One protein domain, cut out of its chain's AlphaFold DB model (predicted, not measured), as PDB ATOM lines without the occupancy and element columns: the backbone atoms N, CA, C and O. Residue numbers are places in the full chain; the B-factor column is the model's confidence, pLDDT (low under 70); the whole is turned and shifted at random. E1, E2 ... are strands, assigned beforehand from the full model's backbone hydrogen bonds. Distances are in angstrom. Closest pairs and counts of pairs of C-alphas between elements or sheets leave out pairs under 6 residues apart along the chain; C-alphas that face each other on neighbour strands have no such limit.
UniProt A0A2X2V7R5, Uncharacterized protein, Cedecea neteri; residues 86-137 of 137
ATOM      1  N   ASN A  86      54.860  -0.851  19.304       93.19
ATOM      2  CA  ASN A  86      54.537  -2.201  18.847       93.19
ATOM      3  C   ASN A  86      53.979  -2.194  17.413       93.19
ATOM      4  O   ASN A  86      53.557  -1.165  16.892       93.19
ATOM      5  N   TRP A  87      53.965  -3.370  16.787       93.25
ATOM      6  CA  TRP A  87      53.443  -3.594  15.435       93.25
ATOM      7  C   TRP A  87      52.043  -4.219  15.444       93.25
ATOM      8  O   TRP A  87      51.685  -4.934  14.513       93.25
ATOM      9  N   ASN A  88      51.248  -3.993  16.493       89.88
ATOM     10  CA  ASN A  88      49.888  -4.521  16.515       89.88
ATOM     11  C   ASN A  88      49.018  -3.688  15.557       89.88
ATOM     12  O   ASN A  88      49.006  -2.457  15.678       89.88
ATOM     13  N   PRO A  89      48.308  -4.323  14.607       87.88
ATOM     14  CA  PRO A  89      47.394  -3.610  13.734       87.88
ATOM     15  C   PRO A  89      46.181  -3.138  14.538       87.88
ATOM     16  O   PRO A  89      45.674  -3.843  15.411       87.88
ATOM     17  N   VAL A  90      45.712  -1.937  14.226       83.12
ATOM     18  CA  VAL A  90      44.446  -1.389  14.703       83.12
ATOM     19  C   VAL A  90      43.545  -1.221  13.493       83.12
ATOM     20  O   VAL A  90      43.944  -0.608  12.503       83.12
ATOM     21  N   GLU A  91      42.349  -1.786  13.576       74.69
ATOM     22  CA  GLU A  91      41.322  -1.665  12.549       74.69
ATOM     23  C   GLU A  91      40.601  -0.317  12.673       74.69
ATOM     24  O   GLU A  91      40.133   0.071  13.750       74.69
ATOM     25  N   PHE A  92      40.503   0.411  11.565       68.12
ATOM     26  CA  PHE A  92      39.698   1.619  11.463       68.12
ATOM     27  C   PHE A  92      38.337   1.268  10.859       68.12
ATOM     28  O   PHE A  92      38.255   0.823   9.720       68.12
ATOM     29  N   LYS A  93      37.258   1.518  11.611       58.62
ATOM     30  CA  LYS A  93      35.887   1.151  11.205       58.62
ATOM     31  C   LYS A  93      35.327   1.951  10.018       58.62
ATOM     32  O   LYS A  93      34.413   1.470   9.358       58.62
ATOM     33  N   THR A  94      35.854   3.145   9.736       55.19
ATOM     34  CA  THR A  94      35.400   3.976   8.608       55.19
ATOM     35  C   THR A  94      36.537   4.858   8.106       55.19
ATOM     36  O   THR A  94      37.012   5.727   8.839       55.19
ATOM     37  N   VAL A  95      36.944   4.670   6.852       54.53
ATOM     38  CA  VAL A  95      37.883   5.551   6.145       54.53
ATOM     39  C   VAL A  95      37.452   5.627   4.679       54.53
ATOM     40  O   VAL A  95      37.144   4.584   4.105       54.53
ATOM     41  N   TRP A  96      37.432   6.814   4.061       51.62
ATOM     42  CA  TRP A  96      37.527   6.877   2.596       51.62
ATOM     43  C   TRP A  96      38.987   6.958   2.186       51.62
ATOM     44  O   TRP A  96      39.796   7.625   2.828       51.62
ATOM     45  N   LEU A  97      39.292   6.294   1.079       52.38
ATOM     46  CA  LEU A  97      40.550   6.417   0.370       52.38
ATOM     47  C   LEU A  97      40.253   7.203  -0.909       52.38
ATOM     48  O   LEU A  97      39.699   6.638  -1.847       52.38
ATOM     49  N   ASP A  98      40.640   8.480  -0.980       48.62
ATOM     50  CA  ASP A  98      40.670   9.211  -2.265       48.62
ATOM     51  C   ASP A  98      41.862   8.784  -3.154       48.62
ATOM     52  O   ASP A  98      42.150   9.382  -4.188       48.62
ATOM     53  N   GLY A  99      42.579   7.733  -2.743       51.16
ATOM     54  CA  GLY A  99      43.800   7.251  -3.378       51.16
ATOM     55  C   GLY A  99      45.080   7.932  -2.881       51.16
ATOM     56  O   GLY A  99      46.158   7.464  -3.243       51.16
ATOM     57  N   LYS A 100      45.007   8.981  -2.042       54.47
ATOM     58  CA  LYS A 100      46.189   9.688  -1.508       54.47
ATOM     59  C   LYS A 100      46.202   9.918   0.007       54.47
ATOM     60  O   LYS A 100      47.296   9.906   0.571       54.47
ATOM     61  N   HIS A 101      45.060  10.088   0.682       52.34
ATOM     62  CA  HIS A 101      45.032  10.396   2.126       52.34
ATOM     63  C   HIS A 101      43.970   9.609   2.917       52.34
ATOM     64  O   HIS A 101      42.965   9.166   2.369       52.34
ATOM     65  N   ILE A 102      44.219   9.432   4.222       54.31
ATOM     66  CA  ILE A 102      43.295   8.835   5.202       54.31
ATOM     67  C   ILE A 102      42.584   9.987   5.922       54.31
ATOM     68  O   ILE A 102      43.193  10.645   6.765       54.31
ATOM     69  N   GLU A 103      41.297  10.196   5.645       53.59
ATOM     70  CA  GLU A 103      40.441  11.108   6.417       53.59
ATOM     71  C   GLU A 103      39.363  10.318   7.184       53.59
ATOM     72  O   GLU A 103      38.752   9.383   6.660       53.59
ATOM     73  N   LYS A 104      39.138  10.666   8.462       52.41
ATOM     74  CA  LYS A 104      38.030  10.123   9.271       52.41
ATOM     75  C   LYS A 104      36.721  10.752   8.802       52.41
ATOM     76  O   LYS A 104      36.612  11.973   8.817       52.41
ATOM     77  N   ILE A 105      35.709   9.942   8.489       52.00
ATOM     78  CA  ILE A 105      34.411  10.453   8.025       52.00
ATOM     79  C   ILE A 105      33.302  10.227   9.048       52.00
ATOM     80  O   ILE A 105      33.142   9.130   9.581       52.00
ATOM     81  N   TYR A 106      32.496  11.272   9.245       47.72
ATOM     82  CA  TYR A 106      31.140  11.209   9.783       47.72
ATOM     83  C   TYR A 106      30.147  11.221   8.599       47.72
ATOM     84  O   TYR A 106      29.923  12.271   8.009       47.72
ATOM     85  N   GLY A 107      29.577  10.064   8.224       50.06
ATOM     86  CA  GLY A 107      28.567   9.938   7.148       50.06
ATOM     87  C   GLY A 107      28.949   8.970   6.011       50.06
ATOM     88  O   GLY A 107      30.024   9.074   5.445       50.06
ATOM     89  N   ALA A 108      28.076   7.999   5.715       47.41
ATOM     90  CA  ALA A 108      28.256   6.822   4.834       47.41
ATOM     91  C   ALA A 108      28.677   7.147   3.368       47.41
ATOM     92  O   ALA A 108      28.558   8.286   2.945       47.41
ATOM     93  N   VAL A 109      29.194   6.244   2.511       49.12
ATOM     94  CA  VAL A 109      28.625   4.988   1.963       49.12
ATOM     95  C   VAL A 109      29.781   4.122   1.398       49.12
ATOM     96  O   VAL A 109      30.620   4.654   0.684       49.12
ATOM     97  N   LYS A 110      29.806   2.806   1.683       50.91
ATOM     98  CA  LYS A 110      30.909   1.808   1.519       50.91
ATOM     99  C   LYS A 110      32.040   1.894   2.557       50.91
ATOM    100  O   LYS A 110      33.082   2.500   2.338       50.91
ATOM    101  N   ALA A 111      31.848   1.194   3.675       51.59
ATOM    102  CA  ALA A 111      32.928   0.897   4.610       51.59
ATOM    103  C   ALA A 111      33.925  -0.079   3.960       51.59
ATOM    104  O   ALA A 111      33.525  -1.117   3.438       51.59
ATOM    105  N   THR A 112      35.210   0.269   3.971       55.84
ATOM    106  CA  THR A 112      36.318  -0.657   3.704       55.84
ATOM    107  C   THR A 112      37.169  -0.691   4.966       55.84
ATOM    108  O   THR A 112      37.491   0.367   5.509       55.84
ATOM    109  N   GLU A 113      37.495  -1.886   5.455       55.91
ATOM    110  CA  GLU A 113      38.365  -2.051   6.621       55.91
ATOM    111  C   GLU A 113      39.791  -1.619   6.246       55.91
ATOM    112  O   GLU A 113      40.394  -2.142   5.307       55.91
ATOM    113  N   VAL A 114      40.334  -0.636   6.966       67.06
ATOM    114  CA  VAL A 114      41.730  -0.196   6.828       67.06
ATOM    115  C   VAL A 114      42.449  -0.503   8.132       67.06
ATOM    116  O   VAL A 114      41.950  -0.182   9.209       67.06
ATOM    117  N   PHE A 115      43.644  -1.081   8.046       69.69
ATOM    118  CA  PHE A 115      44.490  -1.340   9.209       69.69
ATOM    119  C   PHE A 115      45.628  -0.323   9.287       69.69
ATOM    120  O   PHE A 115      46.245   0.019   8.278       69.69
ATOM    121  N   GLY A 116      45.938   0.138  10.498       78.06
ATOM    122  CA  GLY A 116      47.101   0.980  10.766       78.06
ATOM    123  C   GLY A 116      47.916   0.501  11.954       78.06
ATOM    124  O   GLY A 116      47.412  -0.142  12.869       78.06
ATOM    125  N   PHE A 117      49.193   0.873  11.964       88.31
ATOM    126  CA  PHE A 117      50.119   0.588  13.059       88.31
ATOM    127  C   PHE A 117      50.386   1.873  13.842       88.31
ATOM    128  O   PHE A 117      51.417   2.523  13.674       88.31
ATOM    129  N   ILE A 118      49.417   2.268  14.674       87.69
ATOM    130  CA  ILE A 118      49.419   3.563  15.383       87.69
ATOM    131  C   ILE A 118      50.638   3.696  16.306       87.69
ATOM    132  O   ILE A 118      51.216   4.770  16.430       87.69
ATOM    133  N   ASN A 119      51.066   2.583  16.904       93.44
ATOM    134  CA  ASN A 119      52.195   2.533  17.828       93.44
ATOM    135  C   ASN A 119      53.488   2.032  17.169       93.44
ATOM    136  O   ASN A 119      54.377   1.555  17.874       93.44
ATOM    137  N   ARG A 120      53.607   2.085  15.833       94.25
ATOM    138  CA  ARG A 120      54.808   1.575  15.161       94.25
ATOM    139  C   ARG A 120      56.067   2.275  15.699       94.25
ATOM    140  O   ARG A 120      56.062   3.499  15.853       94.25
ATOM    141  N   PRO A 121      57.154   1.537  15.973       95.94
ATOM    142  CA  PRO A 121      58.416   2.151  16.350       95.94
ATOM    143  C   PRO A 121      58.976   2.984  15.194       95.94
ATOM    144  O   PRO A 121      58.791   2.668  14.015       95.94
ATOM    145  N   ASN A 122      59.725   4.027  15.542       95.19
ATOM    146  CA  ASN A 122      60.552   4.735  14.574       95.19
ATOM    147  C   ASN A 122      61.669   3.823  14.028       95.19
ATOM    148  O   ASN A 122      62.068   2.868  14.707       95.19
ATOM    149  N   PRO A 123      62.220   4.129  12.836       94.19
ATOM    150  CA  PRO A 123      63.383   3.423  12.301       94.19
ATOM    151  C   PRO A 123      64.522   3.339  13.324       94.19
ATOM    152  O   PRO A 123      64.815   4.308  14.025       94.19
ATOM    153  N   GLY A 124      65.135   2.158  13.443       95.19
ATOM    154  CA  GLY A 124      66.198   1.906  14.422       95.19
ATOM    155  C   GLY A 124      65.746   1.965  15.888       95.19
ATOM    156  O   GLY A 124      66.592   2.122  16.761       95.19
ATOM    157  N   TRP A 125      64.436   1.893  16.171       95.19
ATOM    158  CA  TRP A 125      63.872   1.969  17.529       95.19
ATOM    159  C   TRP A 125      64.309   3.218  18.311       95.19
ATOM    160  O   TRP A 125      64.351   3.226  19.538       95.19
ATOM    161  N   THR A 126      64.600   4.298  17.583       95.94
ATOM    162  CA  THR A 126      65.120   5.547  18.142       95.94
ATOM    163  C   THR A 126      64.081   6.653  17.984       95.94
ATOM    164  O   THR A 126      63.600   6.934  16.882       95.94
ATOM    165  N   ARG A 127      63.694   7.289  19.096       96.25
ATOM    166  CA  ARG A 127      62.743   8.409  19.076       96.25
ATOM    167  C   ARG A 127      63.351   9.573  18.290       96.25
ATOM    168  O   ARG A 127      64.496   9.938  18.519       96.25
ATOM    169  N   ALA A 128      62.573  10.171  17.390       95.50
ATOM    170  CA  ALA A 128      62.975  11.421  16.755       95.50
ATOM    171  C   ALA A 128      62.900  12.551  17.791       95.50
ATOM    172  O   ALA A 128      61.865  12.715  18.444       95.50
ATOM    173  N   VAL A 129      63.990  13.297  17.949       96.06
ATOM    174  CA  VAL A 129      64.084  14.447  18.850       96.06
ATOM    175  C   VAL A 129      64.290  15.689  17.996       96.06
ATOM    176  O   VAL A 129      65.083  15.674  17.058       96.06
ATOM    177  N   TRP A 130      63.543  16.742  18.306       95.69
ATOM    178  CA  TRP A 130      63.622  18.027  17.622       95.69
ATOM    179  C   TRP A 130      64.044  19.081  18.639       95.69
ATOM    180  O   TRP A 130      63.497  19.123  19.743       95.69
ATOM    181  N   ASN A 131      65.036  19.893  18.288       95.62
ATOM    182  CA  ASN A 131      65.485  20.992  19.131       95.62
ATOM    183  C   ASN A 131      64.501  22.179  19.055       95.62
ATOM    184  O   ASN A 131      63.518  22.160  18.313       95.62
ATOM    185  N   MET A 132      64.776  23.248  19.809       95.50
ATOM    186  CA  MET A 132      63.907  24.436  19.841       95.50
ATOM    187  C   MET A 132      63.821  25.189  18.502       95.50
ATOM    188  O   MET A 132      62.928  26.011  18.330       95.50
ATOM    189  N   LYS A 133      64.723  24.915  17.553       95.38
ATOM    190  CA  LYS A 133      64.707  25.481  16.195       95.38
ATOM    191  C   LYS A 133      63.939  24.604  15.199       95.38
ATOM    192  O   LYS A 133      63.840  24.961  14.032       95.38
ATOM    193  N   GLY A 134      63.408  23.461  15.641       92.00
ATOM    194  CA  GLY A 134      62.754  22.482  14.773       92.00
ATOM    195  C   GLY A 134      63.731  21.621  13.969       92.00
ATOM    196  O   GLY A 134      63.309  20.876  13.088       92.00
ATOM    197  N   GLU A 135      65.029  21.690  14.265       94.31
ATOM    198  CA  GLU A 135      66.042  20.844  13.642       94.31
ATOM    199  C   GLU A 135      66.102  19.508  14.381       94.31
ATOM    200  O   GLU A 135      65.824  19.425  15.584       94.31
ATOM    201  N   LYS A 136      66.475  18.445  13.670       89.12
ATOM    202  CA  LYS A 136      66.675  17.141  14.297       89.12
ATOM    203  C   LYS A 136      67.876  17.226  15.248       89.12
ATOM    204  O   LYS A 136      68.954  17.626  14.814       89.12
ATOM    205  N   ALA A 137      67.653  16.888  16.517       80.81
ATOM    206  CA  ALA A 137      68.683  16.838  17.554       80.81
ATOM    207  C   ALA A 137      69.505  15.544  17.487       80.81
ATOM    208  O   ALA A 137      68.969  14.521  16.991       80.81
TER     209      ALA A 137
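What this domain is: This is residues 86 to 137 of the 137 residues of an uncharacterized protein of Cedecea neteri (UniProt A0A2X2V7R5). This is an open chain with little regular structure: a tiny hairpin of strands E1 and E2, with a wide loop, residues 93 to 113, at one end and a long tail, residues 117 to 137, running off the other. Residues 122 to 127 and 130 to 135 of that tail stick out. The printed part has 52 residues, with two named strands, antiparallel, and no named helix; the class is all strand, over 6 residues. It is extended, with a radius of gyration of the C-alphas of 15.8 A and spans of 45 by 26 by 18 A.

Where its parts are: E1 is residues 90 to 92, 6.5 A long, beginning at C-alpha 90 (44.446, -1.389, 14.703). E2 is residues 114 to 116, 6.8 A long, ending at C-alpha 116 (47.101, 0.980, 10.766).

How they stand to each other: E1 and E2 form a hairpin, antiparallel at 142 degrees between directions. C-alphas 91 and 115 face each other at 4.6 A. N 90 and O 116 are within hydrogen-bond range at 2.8 A. Residues 96 to 97 pair with residues 102 to 103, antiparallel.

The domain as a whole: The two farthest C-alphas, of Val 109 and Ala 137, are 44.6 A apart. The link E1 to E2 is long, 21 residues. The printed part has no cut. Residues 92 to 115 have pLDDT under 70.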